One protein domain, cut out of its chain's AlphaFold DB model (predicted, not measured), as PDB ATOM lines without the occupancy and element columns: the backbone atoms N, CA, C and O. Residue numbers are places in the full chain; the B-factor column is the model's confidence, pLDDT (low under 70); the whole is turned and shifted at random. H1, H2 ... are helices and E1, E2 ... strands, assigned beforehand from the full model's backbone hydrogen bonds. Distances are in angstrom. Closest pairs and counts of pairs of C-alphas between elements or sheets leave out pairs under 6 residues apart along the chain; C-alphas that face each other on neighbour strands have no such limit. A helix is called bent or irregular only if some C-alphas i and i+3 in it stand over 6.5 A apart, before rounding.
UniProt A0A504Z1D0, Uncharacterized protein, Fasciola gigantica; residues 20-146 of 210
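What this domain is: This is residues 20 to 146 of the 210 residues of an uncharacterized protein of Fasciola gigantica (UniProt A0A504Z1D0). One long helix, H2, makes the long axis: residues 50 to 66 pack on the sheet at its edge strand E1, while residues 36 to 49 stick out from it towards a short helix, H1, set as a corner at the far end. The sheet is a sharply bent, four-stranded meander, each strand the antiparallel neighbour of the one before, in the order E1, E2, E3, E4, and a loop between E3 and E4 reaches out from it, with residues 119 to 126 standing free. The printed part has 127 residues, with two named helices and four named strands along the chain as H1, H2, E1, E2, E3, E4, of mixed class. It is extended, with a radius of gyration of the C-alphas of 23.3 A, and flat, spanning 79 by 46 by 24 A.

How they stand to each other: Start at H1, residues 20 to 28, and go on to H2, residues 32 to 68: they are close but not clearly touching, with the C-alphas of Ser 26 and Phe 32 closest at 6.0 A, and are about perpendicular at 87 degrees. H2 is on the sheet of E1, residues 73 to 82, E2, residues 87 to 96, E3, residues 100 to 111, and E4, residues 130 to 141. Look at Gly 58 and Ser 78, the closest C-alphas of H2 and E1, 4.6 A apart. H1 is not on the sheet. E1 and E2 form a hairpin, with N 75 and O 94 at 2.9 A within hydrogen-bond range. In the hairpin E2 and E3, N 90 and O 107 are at 2.8 A, and in the hairpin E3 and E4, N 108 and O 133 are at 2.8 A, both within that range. Edge strands E1 and E4 are apart. Every O i to N i+4 pair is within range in H1, and 30 of 33 are in H2.

Where its parts are: Find C-alpha 20 at (60.265, 78.267, -23.442), where H1 begins its 12.4 A. H2 starts at C-alpha 32, (63.218, 70.811, -34.342), and runs 53.0 A; it has a kink of 27 degrees near residue 54, and is neither bent nor irregular, but only just: C-alphas 50 and 53 are 6.0 A apart. E1 spans 27.0 A, E2 26.0 A, E3 29.8 A and E4 29.5 A, ending at C-alpha 141, (20.024, 24.493, -40.403). They bend by 55 degrees at residue 77, 58 at 92, 69 at 105 and 66 at 136.

The domain as a whole: The C-alphas of Thr 21 and Ser 146, the two farthest apart, are 80.6 A apart. The printed part has no cut. The link from E3 to E4, 18 residues, is long; the other links are tight. Look there for low confidence: pLDDT is under 70 at residues 117 to 128, and also at 26 and 71.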
ATOM      1  N   ASP A  20      60.366  77.324 -22.325       75.06
ATOM      2  CA  ASP A  20      60.265  78.267 -23.442       75.06
ATOM      3  C   ASP A  20      61.631  78.682 -24.011       75.06
ATOM      4  O   ASP A  20      61.779  78.824 -25.230       75.06
ATOM      5  N   THR A  21      62.664  78.826 -23.171       74.69
ATOM      6  CA  THR A  21      64.016  79.158 -23.647       74.69
ATOM      7  C   THR A  21      64.679  77.953 -24.309       74.69
ATOM      8  O   THR A  21      65.401  78.120 -25.290       74.69
ATOM      9  N   GLN A  22      64.377  76.731 -23.857       70.94
ATOM     10  CA  GLN A  22      64.870  75.496 -24.479       70.94
ATOM     11  C   GLN A  22      64.197  75.204 -25.829       70.94
ATOM     12  O   GLN A  22      64.866  74.805 -26.785       70.94
ATOM     13  N   ILE A  23      62.888  75.445 -25.944       72.50
ATOM     14  CA  ILE A  23      62.157  75.319 -27.213       72.50
ATOM     15  C   ILE A  23      62.660  76.365 -28.218       72.50
ATOM     16  O   ILE A  23      62.955  76.029 -29.361       72.50
ATOM     17  N   THR A  24      62.854  77.614 -27.791       75.94
ATOM     18  CA  THR A  24      63.361  78.674 -28.682       75.94
ATOM     19  C   THR A  24      64.784  78.381 -29.172       75.94
ATOM     20  O   THR A  24      65.058  78.485 -30.366       75.94
ATOM     21  N   ALA A  25      65.675  77.931 -28.281       70.56
ATOM     22  CA  ALA A  25      67.048  77.572 -28.637       70.56
ATOM     23  C   ALA A  25      67.137  76.344 -29.564       70.56
ATOM     24  O   ALA A  25      68.045  76.249 -30.386       70.56
ATOM     25  N   SER A  26      66.198  75.399 -29.448       67.12
ATOM     26  CA  SER A  26      66.132  74.225 -30.329       67.12
ATOM     27  C   SER A  26      65.490  74.520 -31.690       67.12
ATOM     28  O   SER A  26      65.867  73.893 -32.681       67.12
ATOM     29  N   ILE A  27      64.585  75.503 -31.773       71.25
ATOM     30  CA  ILE A  27      64.064  76.030 -33.046       71.25
ATOM     31  C   ILE A  27      65.177  76.736 -33.837       71.25
ATOM     32  O   ILE A  27      65.309  76.491 -35.033       71.25
ATOM     33  N   ASP A  28      66.011  77.543 -33.173       72.88
ATOM     34  CA  ASP A  28      67.116  78.286 -33.807       72.88
ATOM     35  C   ASP A  28      68.218  77.360 -34.372       72.88
ATOM     36  O   ASP A  28      68.859  77.666 -35.375       72.88
ATOM     37  N   ARG A  29      68.394  76.170 -33.779       71.69
ATOM     38  CA  ARG A  29      69.389  75.165 -34.202       71.69
ATOM     39  C   ARG A  29      68.993  74.347 -35.439       71.69
ATOM     40  O   ARG A  29      69.840  73.653 -35.991       71.69
ATOM     41  N   GLY A  30      67.727  74.391 -35.867       70.31
ATOM     42  CA  GLY A  30      67.209  73.596 -36.995       70.31
ATOM     43  C   GLY A  30      66.898  72.120 -36.682       70.31
ATOM     44  O   GLY A  30      66.324  71.422 -37.519       70.31
ATOM     45  N   ASP A  31      67.188  71.652 -35.463       74.88
ATOM     46  CA  ASP A  31      66.976  70.262 -35.017       74.88
ATOM     47  C   ASP A  31      65.497  69.929 -34.733       74.88
ATOM     48  O   ASP A  31      65.094  68.763 -34.662       74.88
ATOM     49  N   PHE A  32      64.649  70.953 -34.612       78.75
ATOM     50  CA  PHE A  32      63.218  70.811 -34.342       78.75
ATOM     51  C   PHE A  32      62.477  69.995 -35.418       78.75
ATOM     52  O   PHE A  32      61.564  69.224 -35.109       78.75
ATOM     53  N   HIS A  33      62.905  70.087 -36.683       81.44
ATOM     54  CA  HIS A  33      62.324  69.305 -37.779       81.44
ATOM     55  C   HIS A  33      62.543  67.795 -37.601       81.44
ATOM     56  O   HIS A  33      61.631  67.006 -37.858       81.44
ATOM     57  N   LEU A  34      63.723  67.390 -37.119       83.81
ATOM     58  CA  LEU A  34      64.043  65.989 -36.835       83.81
ATOM     59  C   LEU A  34      63.249  65.473 -35.634       83.81
ATOM     60  O   LEU A  34      62.745  64.349 -35.673       83.81
ATOM     61  N   ALA A  35      63.063  66.306 -34.605       84.56
ATOM     62  CA  ALA A  35      62.227  65.967 -33.458       84.56
ATOM     63  C   ALA A  35      60.771  65.698 -33.882       84.56
ATOM     64  O   ALA A  35      60.232  64.634 -33.564       84.56
ATOM     65  N   ILE A  36      60.164  66.583 -34.685       89.56
ATOM     66  CA  ILE A  36      58.813  66.373 -35.234       89.56
ATOM     67  C   ILE A  36      58.759  65.111 -36.100       89.56
ATOM     68  O   ILE A  36      57.842  64.304 -35.950       89.56
ATOM     69  N   PHE A  37      59.735  64.908 -36.987       91.50
ATOM     70  CA  PHE A  37      59.770  63.730 -37.852       91.50
ATOM     71  C   PHE A  37      59.873  62.427 -37.047       91.50
ATOM     72  O   PHE A  37      59.165  61.464 -37.343       91.50
ATOM     73  N   SER A  38      60.690  62.404 -35.989       91.19
ATOM     74  CA  SER A  38      60.816  61.247 -35.096       91.19
ATOM     75  C   SER A  38      59.514  60.954 -34.343       91.19
ATOM     76  O   SER A  38      59.105  59.796 -34.251       91.19
ATOM     77  N   LEU A  39      58.805  61.995 -33.895       92.56
ATOM     78  CA  LEU A  39      57.515  61.869 -33.223       92.56
ATOM     79  C   LEU A  39      56.438  61.333 -34.178       92.56
ATOM     80  O   LEU A  39      55.719  60.396 -33.838       92.56
ATOM     81  N   LEU A  40      56.357  61.880 -35.394       95.38
ATOM     82  CA  LEU A  40      55.437  61.402 -36.428       95.38
ATOM     83  C   LEU A  40      55.738  59.954 -36.826       95.38
ATOM     84  O   LEU A  40      54.814  59.157 -36.973       95.38
ATOM     85  N   SER A  41      57.019  59.597 -36.951       94.50
ATOM     86  CA  SER A  41      57.450  58.229 -37.244       94.50
ATOM     87  C   SER A  41      57.055  57.260 -36.125       94.50
ATOM     88  O   SER A  41      56.506  56.196 -36.407       94.50
ATOM     89  N   LEU A  42      57.226  57.650 -34.857       94.81
ATOM     90  CA  LEU A  42      56.811  56.853 -33.701       94.81
ATOM     91  C   LEU A  42      55.289  56.636 -33.668       94.81
ATOM     92  O   LEU A  42      54.826  55.520 -33.420       94.81
ATOM     93  N   ILE A  43      54.506  57.682 -33.945       93.56
ATOM     94  CA  ILE A  43      53.041  57.603 -34.011       93.56
ATOM     95  C   ILE A  43      52.613  56.697 -35.171       93.56
ATOM     96  O   ILE A  43      51.813  55.783 -34.967       93.56
ATOM     97  N   ALA A  44      53.174  56.889 -36.366       93.06
ATOM     98  CA  ALA A  44      52.878  56.068 -37.539       93.06
ATOM     99  C   ALA A  44      53.232  54.591 -37.306       93.06
ATOM    100  O   ALA A  44      52.428  53.707 -37.606       93.06
ATOM    101  N   TRP A  45      54.394  54.318 -36.707       94.00
ATOM    102  CA  TRP A  45      54.813  52.972 -36.322       94.00
ATOM    103  C   TRP A  45      53.870  52.347 -35.291       94.00
ATOM    104  O   TRP A  45      53.493  51.183 -35.418       94.00
ATOM    105  N   SER A  46      53.433  53.123 -34.299       85.69
ATOM    106  CA  SER A  46      52.489  52.661 -33.277       85.69
ATOM    107  C   SER A  46      51.119  52.332 -33.876       85.69
ATOM    108  O   SER A  46      50.545  51.289 -33.564       85.69
ATOM    109  N   ILE A  47      50.612  53.173 -34.786       85.19
ATOM    110  CA  ILE A  47      49.364  52.922 -35.521       85.19
ATOM    111  C   ILE A  47      49.502  51.672 -36.391       85.19
ATOM    112  O   ILE A  47      48.604  50.829 -36.393       85.19
ATOM    113  N   TYR A  48      50.630  51.515 -37.091       85.69
ATOM    114  CA  TYR A  48      50.920  50.319 -37.878       85.69
ATOM    115  C   TYR A  48      50.900  49.065 -36.997       85.69
ATOM    116  O   TYR A  48      50.156  48.123 -37.276       85.69
ATOM    117  N   MET A  49      51.634  49.079 -35.881       80.69
ATOM    118  CA  MET A  49      51.677  47.960 -34.947       80.69
ATOM    119  C   MET A  49      50.302  47.628 -34.361       80.69
ATOM    120  O   MET A  49      49.966  46.454 -34.237       80.69
ATOM    121  N   LEU A  50      49.487  48.622 -34.018       72.81
ATOM    122  CA  LEU A  50      48.210  48.373 -33.354       72.81
ATOM    123  C   LEU A  50      47.104  47.963 -34.340       72.81
ATOM    124  O   LEU A  50      46.372  47.003 -34.103       72.81
ATOM    125  N   PHE A  51      46.981  48.677 -35.460       73.00
ATOM    126  CA  PHE A  51      45.852  48.519 -36.375       73.00
ATOM    127  C   PHE A  51      46.106  47.437 -37.427       73.00
ATOM    128  O   PHE A  51      45.230  46.606 -37.681       73.00
ATOM    129  N   TYR A  52      47.309  47.389 -38.007       80.94
ATOM    130  CA  TYR A  52      47.608  46.451 -39.091       80.94
ATOM    131  C   TYR A  52      47.719  45.011 -38.583       80.94
ATOM    132  O   TYR A  52      47.140  44.105 -39.186       80.94
ATOM    133  N   ASN A  53      48.360  44.793 -37.427       80.81
ATOM    134  CA  ASN A  53      48.476  43.450 -36.853       80.81
ATOM    135  C   ASN A  53      47.108  42.807 -36.602       80.81
ATOM    136  O   ASN A  53      46.940  41.633 -36.904       80.81
ATOM    137  N   SER A  54      46.102  43.557 -36.143       80.31
ATOM    138  CA  SER A  54      44.755  43.004 -35.917       80.31
ATOM    139  C   SER A  54      44.116  42.439 -37.200       80.31
ATOM    140  O   SER A  54      43.547  41.342 -37.222       80.31
ATOM    141  N   ARG A  55      44.275  43.136 -38.331       82.25
ATOM    142  CA  ARG A  55      43.757  42.676 -39.626       82.25
ATOM    143  C   ARG A  55      44.537  41.468 -40.140       82.25
ATOM    144  O   ARG A  55      43.927  40.514 -40.624       82.25
ATOM    145  N   ILE A  56      45.862  41.492 -39.995       82.94
ATOM    146  CA  ILE A  56      46.736  40.387 -40.395       82.94
ATOM    147  C   ILE A  56      46.462  39.137 -39.563       82.94
ATOM    148  O   ILE A  56      46.306  38.065 -40.136       82.94
ATOM    149  N   ILE A  57      46.299  39.264 -38.246       85.19
ATOM    150  CA  ILE A  57      45.936  38.150 -37.361       85.19
ATOM    151  C   ILE A  57      44.600  37.541 -37.798       85.19
ATOM    152  O   ILE A  57      44.503  36.323 -37.926       85.19
ATOM    153  N   GLY A  58      43.590  38.363 -38.106       83.75
ATOM    154  CA  GLY A  58      42.313  37.871 -38.634       83.75
ATOM    155  C   GLY A  58      42.459  37.049 -39.921       83.75
ATOM    156  O   GLY A  58      41.837  35.991 -40.065       83.75
ATOM    157  N   LEU A  59      43.320  37.494 -40.841       83.75
ATOM    158  CA  LEU A  59      43.596  36.780 -42.090       83.75
ATOM    159  C   LEU A  59      44.383  35.484 -41.850       83.75
ATOM    160  O   LEU A  59      44.003  34.434 -42.369       83.75
ATOM    161  N   VAL A  60      45.428  35.530 -41.023       86.56
ATOM    162  CA  VAL A  60      46.246  34.363 -40.659       86.56
ATOM    163  C   VAL A  60      45.384  33.290 -39.995       86.56
ATOM    164  O   VAL A  60      45.404  32.138 -40.426       86.56
ATOM    165  N   VAL A  61      44.550  33.663 -39.022       86.69
ATOM    166  CA  VAL A  61      43.619  32.737 -38.359       86.69
ATOM    167  C   VAL A  61      42.634  32.134 -39.360       86.69
ATOM    168  O   VAL A  61      42.404  30.926 -39.331       86.69
ATOM    169  N   SER A  62      42.109  32.926 -40.300       85.94
ATOM    170  CA  SER A  62      41.221  32.415 -41.357       85.94
ATOM    171  C   SER A  62      41.888  31.348 -42.225       85.94
ATOM    172  O   SER A  62      41.255  30.349 -42.571       85.94
ATOM    173  N   VAL A  63      43.155  31.550 -42.593       86.69
ATOM    174  CA  VAL A  63      43.922  30.598 -43.410       86.69
ATOM    175  C   VAL A  63      44.208  29.322 -42.625       86.69
ATOM    176  O   VAL A  63      43.977  28.224 -43.132       86.69
ATOM    177  N   ILE A  64      44.652  29.462 -41.375       88.50
ATOM    178  CA  ILE A  64      44.927  28.333 -40.485       88.50
ATOM    179  C   ILE A  64      43.662  27.496 -40.291       88.50
ATOM    180  O   ILE A  64      43.685  26.279 -40.457       88.50
ATOM    181  N   LEU A  65      42.530  28.134 -40.004       86.38
ATOM    182  CA  LEU A  65      41.301  27.411 -39.716       86.38
ATOM    183  C   LEU A  65      40.735  26.704 -40.955       86.38
ATOM    184  O   LEU A  65      40.274  25.569 -40.856       86.38
ATOM    185  N   ARG A  66      40.871  27.319 -42.135       84.75
ATOM    186  CA  ARG A  66      40.565  26.672 -43.420       84.75
ATOM    187  C   ARG A  66      41.446  25.448 -43.675       84.75
ATOM    188  O   ARG A  66      40.999  24.494 -44.299       84.75
ATOM    189  N   ARG A  67      42.696  25.453 -43.204       85.31
ATOM    190  CA  ARG A  67      43.596  24.298 -43.327       85.31
ATOM    191  C   ARG A  67      43.185  23.148 -42.408       85.31
ATOM    192  O   ARG A  67      43.312  21.994 -42.813       85.31
ATOM    193  N   PHE A  68      42.714  23.452 -41.202       84.12
ATOM    194  CA  PHE A  68      42.278  22.439 -40.238       84.12
ATOM    195  C   PHE A  68      40.915  21.837 -40.582       84.12
ATOM    196  O   PHE A  68      40.724  20.630 -40.440       84.12
ATOM    197  N   LEU A  69      39.978  22.650 -41.069       79.06
ATOM    198  CA  LEU A  69      38.624  22.207 -41.384       79.06
ATOM    199  C   LEU A  69      38.519  21.883 -42.879       79.06
ATOM    200  O   LEU A  69      38.275  22.750 -43.710       79.06
ATOM    201  N   LYS A  70      38.716  20.599 -43.218       71.12
ATOM    202  CA  LYS A  70      38.661  20.086 -44.602       71.12
ATOM    203  C   LYS A  70      37.277  20.210 -45.256       71.12
ATOM    204  O   LYS A  70      37.196  20.192 -46.478       71.12
ATOM    205  N   SER A  71      36.207  20.313 -44.466       69.44
ATOM    206  CA  SER A  71      34.815  20.218 -44.928       69.44
ATOM    207  C   SER A  71      33.937  21.380 -44.445       69.44
ATOM    208  O   SER A  71      32.816  21.167 -43.992       69.44
ATOM    209  N   GLY A  72      34.442  22.613 -44.503       74.94
ATOM    210  CA  GLY A  72      33.668  23.795 -44.127       74.94
ATOM    211  C   GLY A  72      34.310  25.083 -44.622       74.94
ATOM    212  O   GLY A  72      35.533  25.220 -44.668       74.94
ATOM    213  N   TYR A  73      33.481  26.042 -45.017       83.81
ATOM    214  CA  TYR A  73      33.927  27.348 -45.461       83.81
ATOM    215  C   TYR A  73      33.833  28.352 -44.316       83.81
ATOM    216  O   TYR A  73      32.753  28.662 -43.819       83.81
ATOM    217  N   ILE A  74      34.985  28.883 -43.914       86.50
ATOM    218  CA  ILE A  74      35.076  29.810 -42.785       86.50
ATOM    219  C   ILE A  74      35.601  31.145 -43.274       86.50
ATOM    220  O   ILE A  74      36.568  31.209 -44.046       86.50
ATOM    221  N   ARG A  75      34.962  32.221 -42.823       84.25
ATOM    222  CA  ARG A  75      35.472  33.586 -42.952       84.25
ATOM    223  C   ARG A  75      35.493  34.242 -41.584       84.25
ATOM    224  O   ARG A  75      34.510  34.184 -40.851       84.25
ATOM    225  N   PHE A  76      36.602  34.915 -41.309       88.50
ATOM    226  CA  PHE A  76      36.674  35.944 -40.288       88.50
ATOM    227  C   PHE A  76      36.834  37.292 -40.983       88.50
ATOM    228  O   PHE A  76      37.627  37.414 -41.920       88.50
ATOM    229  N   GLY A  77      36.101  38.307 -40.532       84.38
ATOM    230  CA  GLY A  77      36.315  39.678 -40.987       84.38
ATOM    231  C   GLY A  77      37.565  40.279 -40.358       84.38
ATOM    232  O   GLY A  77      38.463  40.748 -41.056       84.38
ATOM    233  N   SER A  78      37.636  40.272 -39.025       85.69
ATOM    234  CA  SER A  78      38.805  40.763 -38.283       85.69
ATOM    235  C   SER A  78      38.861  40.213 -36.865       85.69
ATOM    236  O   SER A  78      37.836  39.850 -36.289       85.69
ATOM    237  N   ILE A  79      40.069  40.174 -36.302       88.94
ATOM    238  CA  ILE A  79      40.313  39.754 -34.924       88.94
ATOM    239  C   ILE A  79      41.175  40.825 -34.259       88.94
ATOM    240  O   ILE A  79      42.280  41.102 -34.708       88.94
ATOM    241  N   SER A  80      40.673  41.435 -33.194       88.25
ATOM    242  CA  SER A  80      41.412  42.408 -32.393       88.25
ATOM    243  C   SER A  80      41.759  41.797 -31.044       88.25
ATOM    244  O   SER A  80      40.873  41.333 -30.329       88.25
ATOM    245  N   LEU A  81      43.048  41.767 -30.708       85.12
ATOM    246  CA  LEU A  81      43.567  41.199 -29.470       85.12
ATOM    247  C   LEU A  81      44.317  42.286 -28.697       85.12
ATOM    248  O   LEU A  81      45.397  42.715 -29.093       85.12
ATOM    249  N   SER A  82      43.757  42.694 -27.566       85.69
ATOM    250  CA  SER A  82      44.391  43.615 -26.627       85.69
ATOM    251  C   SER A  82      44.990  42.820 -25.473       85.69
ATOM    252  O   SER A  82      44.290  42.513 -24.508       85.69
ATOM    253  N   ILE A  83      46.287  42.506 -25.565       80.50
ATOM    254  CA  ILE A  83      47.012  41.677 -24.582       80.50
ATOM    255  C   ILE A  83      46.919  42.288 -23.185       80.50
ATOM    256  O   ILE A  83      46.481  41.607 -22.269       80.50
ATOM    257  N   LEU A  84      47.219  43.586 -23.041       81.00
ATOM    258  CA  LEU A  84      47.207  44.279 -21.744       81.00
ATOM    259  C   LEU A  84      45.866  44.158 -21.009       81.00
ATOM    260  O   LEU A  84      45.841  44.054 -19.791       81.00
ATOM    261  N   SER A  85      44.749  44.173 -21.736       80.31
ATOM    262  CA  SER A  85      43.408  44.072 -21.151       80.31
ATOM    263  C   SER A  85      42.855  42.643 -21.167       80.31
ATOM    264  O   SER A  85      41.756  42.426 -20.666       80.31
ATOM    265  N   GLY A  86      43.541  41.690 -21.805       85.31
ATOM    266  CA  GLY A  86      43.004  40.359 -22.093       85.31
ATOM    267  C   GLY A  86      41.721  40.377 -22.932       85.31
ATOM    268  O   GLY A  86      40.905  39.464 -22.836       85.31
ATOM    269  N   LYS A  87      41.492  41.419 -23.740       89.56
ATOM    270  CA  LYS A  87      40.267  41.577 -24.537       89.56
ATOM    271  C   LYS A  87      40.502  41.075 -25.958       89.56
ATOM    272  O   LYS A  87      41.303  41.643 -26.691       89.56
ATOM    273  N   LEU A  88      39.773  40.042 -26.354       91.69
ATOM    274  CA  LEU A  88      39.761  39.469 -27.694       91.69
ATOM    275  C   LEU A  88      38.396  39.747 -28.335       91.69
ATOM    276  O   LEU A  88      37.361  39.323 -27.832       91.69
ATOM    277  N   MET A  89      38.383  40.468 -29.449       91.94
ATOM    278  CA  MET A  89      37.186  40.758 -30.233       91.94
ATOM    279  C   MET A  89      37.301  40.100 -31.597       91.94
ATOM    280  O   MET A  89      38.251  40.350 -32.333       91.94
ATOM    281  N   ILE A  90      36.311  39.299 -31.956       92.19
ATOM    282  CA  ILE A  90      36.177  38.683 -33.269       92.19
ATOM    283  C   ILE A  90      34.987  39.347 -33.952       92.19
ATOM    284  O   ILE A  90      33.900  39.423 -33.381       92.19
ATOM    285  N   ARG A  91      35.191  39.845 -35.169       91.31
ATOM    286  CA  ARG A  91      34.154  40.485 -35.982       91.31
ATOM    287  C   ARG A  91      33.898  39.672 -37.242       91.31
ATOM    288  O   ARG A  91      34.852  39.190 -37.861       91.31
ATOM    289  N   ASP A  92      32.627  39.593 -37.621       91.44
ATOM    290  CA  ASP A  92      32.128  38.916 -38.817       91.44
ATOM    291  C   ASP A  92      32.620  37.469 -38.884       91.44
ATOM    292  O   ASP A  92      33.398  37.083 -39.761       91.44
ATOM    293  N   PHE A  93      32.208  36.672 -37.900       91.81
ATOM    294  CA  PHE A  93      32.459  35.240 -37.910       91.81
ATOM    295  C   PHE A  93      31.362  34.547 -38.715       91.81
ATOM    296  O   PHE A  93      30.184  34.632 -38.375       91.81
ATOM    297  N   ALA A  94      31.750  33.852 -39.777       90.69
ATOM    298  CA  ALA A  94      30.838  33.064 -40.590       90.69
ATOM    299  C   ALA A  94      31.423  31.673 -40.817       90.69
ATOM    300  O   ALA A  94      32.501  31.522 -41.399       90.69
ATOM    301  N   PHE A  95      30.684  30.667 -40.369       90.75
ATOM    302  CA  PHE A  95      30.978  29.257 -40.535       90.75
ATOM    303  C   PHE A  95      29.885  28.623 -41.391       90.75
ATOM    304  O   PHE A  95      28.720  28.614 -41.011       90.75
ATOM    305  N   MET A  96      30.256  28.114 -42.560       90.00
ATOM    306  CA  MET A  96      29.329  27.563 -43.546       90.00
ATOM    307  C   MET A  96      29.706  26.105 -43.798       90.00
ATOM    308  O   MET A  96      30.831  25.817 -44.210       90.00
ATOM    309  N   THR A  97      28.779  25.189 -43.559       88.88
ATOM    310  CA  THR A  97      28.884  23.767 -43.919       88.88
ATOM    311  C   THR A  97      27.706  23.412 -44.832       88.88
ATOM    312  O   THR A  97      26.798  24.221 -45.005       88.88
ATOM    313  N   ASN A  98      27.705  22.225 -45.442       86.50
ATOM    314  CA  ASN A  98      26.595  21.779 -46.297       86.50
ATOM    315  C   ASN A  98      25.264  21.670 -45.530       86.50
ATOM    316  O   ASN A  98      24.205  21.974 -46.071       86.50
ATOM    317  N   ASP A  99      25.308  21.264 -44.260       88.50
ATOM    318  CA  ASP A  99      24.094  20.987 -43.484       88.50
ATOM    319  C   ASP A  99      23.644  22.168 -42.621       88.50
ATOM    320  O   ASP A  99      22.479  22.266 -42.248       88.50
ATOM    321  N   TYR A 100      24.548  23.091 -42.294       90.81
ATOM    322  CA  TYR A 100      24.210  24.255 -41.487       90.81
ATOM    323  C   TYR A 100      25.196  25.407 -41.679       90.81
ATOM    324  O   TYR A 100      26.372  25.231 -42.007       90.81
ATOM    325  N   THR A 101      24.696  26.600 -41.402       92.38
ATOM    326  CA  THR A 101      25.400  27.871 -41.459       92.38
ATOM    327  C   THR A 101      25.276  28.554 -40.107       92.38
ATOM    328  O   THR A 101      24.171  28.764 -39.619       92.38
ATOM    329  N   VAL A 102      26.396  28.950 -39.516       93.50
ATOM    330  CA  VAL A 102      26.441  29.776 -38.308       93.50
ATOM    331  C   VAL A 102      27.091  31.105 -38.659       93.50
ATOM    332  O   VAL A 102      28.190  31.147 -39.215       93.50
ATOM    333  N   ARG A 103      26.437  32.209 -38.315       93.69
ATOM    334  CA  ARG A 103      26.987  33.561 -38.409       93.69
ATOM    335  C   ARG A 103      26.936  34.229 -37.047       93.69
ATOM    336  O   ARG A 103      26.000  34.030 -36.287       93.69
ATOM    337  N   CYS A 104      27.952  35.020 -36.744       94.50
ATOM    338  CA  CYS A 104      28.012  35.859 -35.561       94.50
ATOM    339  C   CYS A 104      28.582  37.219 -35.969       94.50
ATOM    340  O   CYS A 104      29.710  37.299 -36.465       94.50
ATOM    341  N   CYS A 105      27.818  38.289 -35.746       93.44
ATOM    342  CA  CYS A 105      28.223  39.652 -36.107       93.44
ATOM    343  C   CYS A 105      29.457  40.096 -35.314       93.44
ATOM    344  O   CYS A 105      30.462  40.527 -35.886       93.44
ATOM    345  N   TYR A 106      29.416  39.957 -33.988       92.75
ATOM    346  CA  TYR A 106      30.599  40.166 -33.161       92.75
ATOM    347  C   TYR A 106      30.611  39.262 -31.929       92.75
ATOM    348  O   TYR A 106      29.585  39.032 -31.291       92.75
ATOM    349  N   ALA A 107      31.801  38.763 -31.602       93.44
ATOM    350  CA  ALA A 107      32.083  37.975 -30.414       93.44
ATOM    351  C   ALA A 107      33.181  38.664 -29.600       93.44
ATOM    352  O   ALA A 107      34.206  39.081 -30.139       93.44
ATOM    353  N   ILE A 108      32.972  38.802 -28.297       92.75
ATOM    354  CA  ILE A 108      33.903  39.453 -27.381       92.75
ATOM    355  C   ILE A 108      34.227  38.463 -26.273       92.75
ATOM    356  O   ILE A 108      33.344  38.019 -25.548       92.75
ATOM    357  N   PHE A 109      35.510  38.177 -26.118       92.94
ATOM    358  CA  PHE A 109      36.073  37.403 -25.028       92.94
ATOM    359  C   PHE A 109      36.910  38.358 -24.182       92.94
ATOM    360  O   PHE A 109      37.796  39.041 -24.693       92.94
ATOM    361  N   VAL A 110      36.613  38.451 -22.894       90.94
ATOM    362  CA  VAL A 110      37.376  39.262 -21.945       90.94
ATOM    363  C   VAL A 110      37.959  38.329 -20.898       90.94
ATOM    364  O   VAL A 110      37.227  37.733 -20.107       90.94
ATOM    365  N   PHE A 111      39.281  38.205 -20.924       88.62
ATOM    366  CA  PHE A 111      40.082  37.454 -19.973       88.62
ATOM    367  C   PHE A 111      40.641  38.424 -18.931       88.62
ATOM    368  O   PHE A 111      41.639  39.103 -19.160       88.62
ATOM    369  N   ASN A 112      40.014  38.475 -17.761       85.56
ATOM    370  CA  ASN A 112      40.474  39.291 -16.640       85.56
ATOM    371  C   ASN A 112      41.538  38.529 -15.836       85.56
ATOM    372  O   ASN A 112      41.316  38.173 -14.680       85.56
ATOM    373  N   TYR A 113      42.687  38.246 -16.454       81.44
ATOM    374  CA  TYR A 113      43.747  37.435 -15.835       81.44
ATOM    375  C   TYR A 113      44.482  38.149 -14.690       81.44
ATOM    376  O   TYR A 113      45.098  37.502 -13.849       81.44
ATOM    377  N   TRP A 114      44.394  39.478 -14.630       80.50
ATOM    378  CA  TRP A 114      44.938  40.289 -13.538       80.50
ATOM    379  C   TRP A 114      44.096  40.224 -12.258       80.50
ATOM    380  O   TRP A 114      44.586  40.529 -11.171       80.50
ATOM    381  N   THR A 115      42.821  39.851 -12.373       76.12
ATOM    382  CA  THR A 115      41.909  39.794 -11.231       76.12
ATOM    383  C   THR A 115      42.150  38.502 -10.466       76.12
ATOM    384  O   THR A 115      41.954  37.408 -10.996       76.12
ATOM    385  N   ARG A 116      42.556  38.612  -9.195       71.00
ATOM    386  CA  ARG A 116      42.731  37.442  -8.327       71.00
ATOM    387  C   ARG A 116      41.402  36.708  -8.143       71.00
ATOM    388  O   ARG A 116      40.397  37.316  -7.774       71.00
ATOM    389  N   PHE A 117      41.428  35.396  -8.360       69.94
ATOM    390  CA  PHE A 117      40.312  34.510  -8.053       69.94
ATOM    391  C   PHE A 117      40.152  34.410  -6.530       69.94
ATOM    392  O   PHE A 117      41.054  33.935  -5.843       69.94
ATOM    393  N   VAL A 118      39.021  34.886  -6.003       69.56
ATOM    394  CA  VAL A 118      38.678  34.771  -4.578       69.56
ATOM    395  C   VAL A 118      37.579  33.714  -4.450       69.56
ATOM    396  O   VAL A 118      36.460  33.969  -4.899       69.56
ATOM    397  N   PRO A 119      37.868  32.535  -3.871       65.44
ATOM    398  CA  PRO A 119      36.934  31.406  -3.846       65.44
ATOM    399  C   PRO A 119      35.730  31.611  -2.910       65.44
ATOM    400  O   PRO A 119      34.757  30.867  -2.996       65.44
ATOM    401  N   GLU A 120      35.779  32.607  -2.021       61.62
ATOM    402  CA  GLU A 120      34.820  32.760  -0.918       61.62
ATOM    403  C   GLU A 120      33.499  33.443  -1.293       61.62
ATOM    404  O   GLU A 120      32.548  33.393  -0.518       61.62
ATOM    405  N   VAL A 121      33.376  34.016  -2.494       59.84
ATOM    406  CA  VAL A 121      32.108  34.604  -2.956       59.84
ATOM    407  C   VAL A 121      31.463  33.669  -3.972       59.84
ATOM    408  O   VAL A 121      31.639  33.806  -5.184       59.84
ATOM    409  N   LYS A 122      30.683  32.703  -3.477       58.75
ATOM    410  CA  LYS A 122      29.688  32.030  -4.319       58.75
ATOM    411  C   LYS A 122      28.670  33.103  -4.739       58.75
ATOM    412  O   LYS A 122      28.042  33.709  -3.885       58.75
ATOM    413  N   SER A 123      28.557  33.343  -6.045       56.78
ATOM    414  CA  SER A 123      27.459  34.061  -6.719       56.78
ATOM    415  C   SER A 123      27.326  35.594  -6.601       56.78
ATOM    416  O   SER A 123      26.215  36.085  -6.423       56.78
ATOM    417  N   SER A 124      28.379  36.375  -6.870       56.88
ATOM    418  CA  SER A 124      28.168  37.693  -7.509       56.88
ATOM    419  C   SER A 124      28.776  37.698  -8.913       56.88
ATOM    420  O   SER A 124      29.931  37.320  -9.122       56.88
ATOM    421  N   SER A 125      27.985  38.134  -9.891       55.28
ATOM    422  CA  SER A 125      28.363  38.399 -11.284       55.28
ATOM    423  C   SER A 125      29.549  39.366 -11.440       55.28
ATOM    424  O   SER A 125      30.111  39.452 -12.536       55.28
ATOM    425  N   GLU A 126      29.945  40.056 -10.366       56.06
ATOM    426  CA  GLU A 126      30.967  41.108 -10.335       56.06
ATOM    427  C   GLU A 126      32.416  40.603 -10.379       56.06
ATOM    428  O   GLU A 126      33.318  41.393 -10.648       56.06
ATOM    429  N   ARG A 127      32.684  39.305 -10.159       59.78
ATOM    430  CA  ARG A 127      34.066  38.771 -10.116       59.78
ATOM    431  C   ARG A 127      34.319  37.604 -11.069       59.78
ATOM    432  O   ARG A 127      34.938  36.607 -10.704       59.78
ATOM    433  N   ARG A 128      33.844  37.706 -12.312       68.19
ATOM    434  CA  ARG A 128      34.103  36.692 -13.348       68.19
ATOM    435  C   ARG A 128      35.455  36.931 -14.035       68.19
ATOM    436  O   ARG A 128      35.684  37.986 -14.624       68.19
ATOM    437  N   CYS A 129      36.334  35.926 -13.981       78.44
ATOM    438  CA  CYS A 129      37.642  35.934 -14.656       78.44
ATOM    439  C   CYS A 129      37.525  35.825 -16.187       78.44
ATOM    440  O   CYS A 129      38.426  36.249 -16.905       78.44
ATOM    441  N   LEU A 130      36.412  35.273 -16.678       86.50
ATOM    442  CA  LEU A 130      36.110  35.131 -18.096       86.50
ATOM    443  C   LEU A 130      34.699  35.644 -18.373       86.50
ATOM    444  O   LEU A 130      33.731  35.191 -17.760       86.50
ATOM    445  N   TYR A 131      34.592  36.566 -19.320       86.75
ATOM    446  CA  TYR A 131      33.325  37.029 -19.865       86.75
ATOM    447  C   TYR A 131      33.313  36.793 -21.370       86.75
ATOM    448  O   TYR A 131      34.239  37.198 -22.073       86.75
ATOM    449  N   VAL A 132      32.266  36.131 -21.852       91.81
ATOM    450  CA  VAL A 132      32.066  35.865 -23.274       91.81
ATOM    451  C   VAL A 132      30.720  36.430 -23.678       91.81
ATOM    452  O   VAL A 132      29.710  36.173 -23.027       91.81
ATOM    453  N   TYR A 133      30.721  37.207 -24.750       92.25
ATOM    454  CA  TYR A 133      29.535  37.834 -25.299       92.25
ATOM    455  C   TYR A 133      29.483  37.600 -26.798       92.25
ATOM    456  O   TYR A 133      30.451  37.880 -27.504       92.25
ATOM    457  N   PHE A 134      28.344  37.116 -27.273       94.06
ATOM    458  CA  PHE A 134      28.057  36.937 -28.687       94.06
ATOM    459  C   PHE A 134      26.867  37.812 -29.047       94.06
ATOM    460  O   PHE A 134      25.878  37.846 -28.318       94.06
ATOM    461  N   TYR A 135      26.956  38.497 -30.178       93.69
ATOM    462  CA  TYR A 135      25.871  39.307 -30.708       93.69
ATOM    463  C   TYR A 135      25.547  38.915 -32.138       93.69
ATOM    464  O   TYR A 135      26.452  38.724 -32.958       93.69
ATOM    465  N   GLY A 136      24.247  38.864 -32.434       91.81
ATOM    466  CA  GLY A 136      23.746  38.496 -33.754       91.81
ATOM    467  C   GLY A 136      24.184  37.088 -34.133       91.81
ATOM    468  O   GLY A 136      24.741  36.893 -35.210       91.81
ATOM    469  N   LEU A 137      24.032  36.137 -33.202       93.44
ATOM    470  CA  LEU A 137      24.268  34.728 -33.483       93.44
ATOM    471  C   LEU A 137      23.071  34.190 -34.269       93.44
ATOM    472  O   LEU A 137      21.994  33.986 -33.716       93.44
ATOM    473  N   GLU A 138      23.278  33.955 -35.554       94.06
ATOM    474  CA  GLU A 138      22.289  33.399 -36.465       94.06
ATOM    475  C   GLU A 138      22.738  32.002 -36.873       94.06
ATOM    476  O   GLU A 138      23.846  31.817 -37.379       94.06
ATOM    477  N   THR A 139      21.887  31.007 -36.651       93.12
ATOM    478  CA  THR A 139      22.155  29.628 -37.068       93.12
ATOM    479  C   THR A 139      21.052  29.176 -38.000       93.12
ATOM    480  O   THR A 139      19.885  29.157 -37.624       93.12
ATOM    481  N   HIS A 140      21.420  28.827 -39.224       93.75
ATOM    482  CA  HIS A 140      20.522  28.283 -40.230       93.75
ATOM    483  C   HIS A 140      20.859  26.809 -40.411       93.75
ATOM    484  O   HIS A 140      21.995  26.470 -40.735       93.75
ATOM    485  N   VAL A 141      19.879  25.937 -40.203       93.69
ATOM    486  CA  VAL A 141      20.024  24.493 -40.403       93.69
ATOM    487  C   VAL A 141      19.271  24.125 -41.673       93.69
ATOM    488  O   VAL A 141      18.093  24.453 -41.815       93.69
ATOM    489  N   TYR A 142      19.949  23.465 -42.605       91.06
ATOM    490  CA  TYR A 142      19.363  23.010 -43.857       91.06
ATOM    491  C   TYR A 142      18.850  21.583 -43.685       91.06
ATOM    492  O   TYR A 142      19.536  20.707 -43.159       91.06
ATOM    493  N   ASN A 143      17.614  21.336 -44.116       89.88
ATOM    494  CA  ASN A 143      17.038  20.003 -44.033       89.88
ATOM    495  C   ASN A 143      17.487  19.158 -45.230       89.88
ATOM    496  O   ASN A 143      17.276  19.547 -46.374       89.88
ATOM    497  N   ARG A 144      18.032  17.966 -44.960       86.75
ATOM    498  CA  ARG A 144      18.256  16.892 -45.943       86.75
ATOM    499  C   ARG A 144      19.070  17.307 -47.186       86.75
ATOM    500  O   ARG A 144      18.752  16.884 -48.300       86.75
ATOM    501  N   THR A 145      20.147  18.073 -46.998       88.31
ATOM    502  CA  THR A 145      21.008  18.580 -48.086       88.31
ATOM    503  C   THR A 145      21.485  17.476 -49.041       88.31
ATOM    504  O   THR A 145      21.396  17.634 -50.255       88.31
ATOM    505  N   SER A 146      21.853  16.300 -48.523       86.69
ATOM    506  CA  SER A 146      22.342  15.168 -49.330       86.69
ATOM    507  C   SER A 146      21.355  14.647 -50.388       86.69
ATOM    508  O   SER A 146      21.759  14.198 -51.465       86.69
TER     509      SER A 146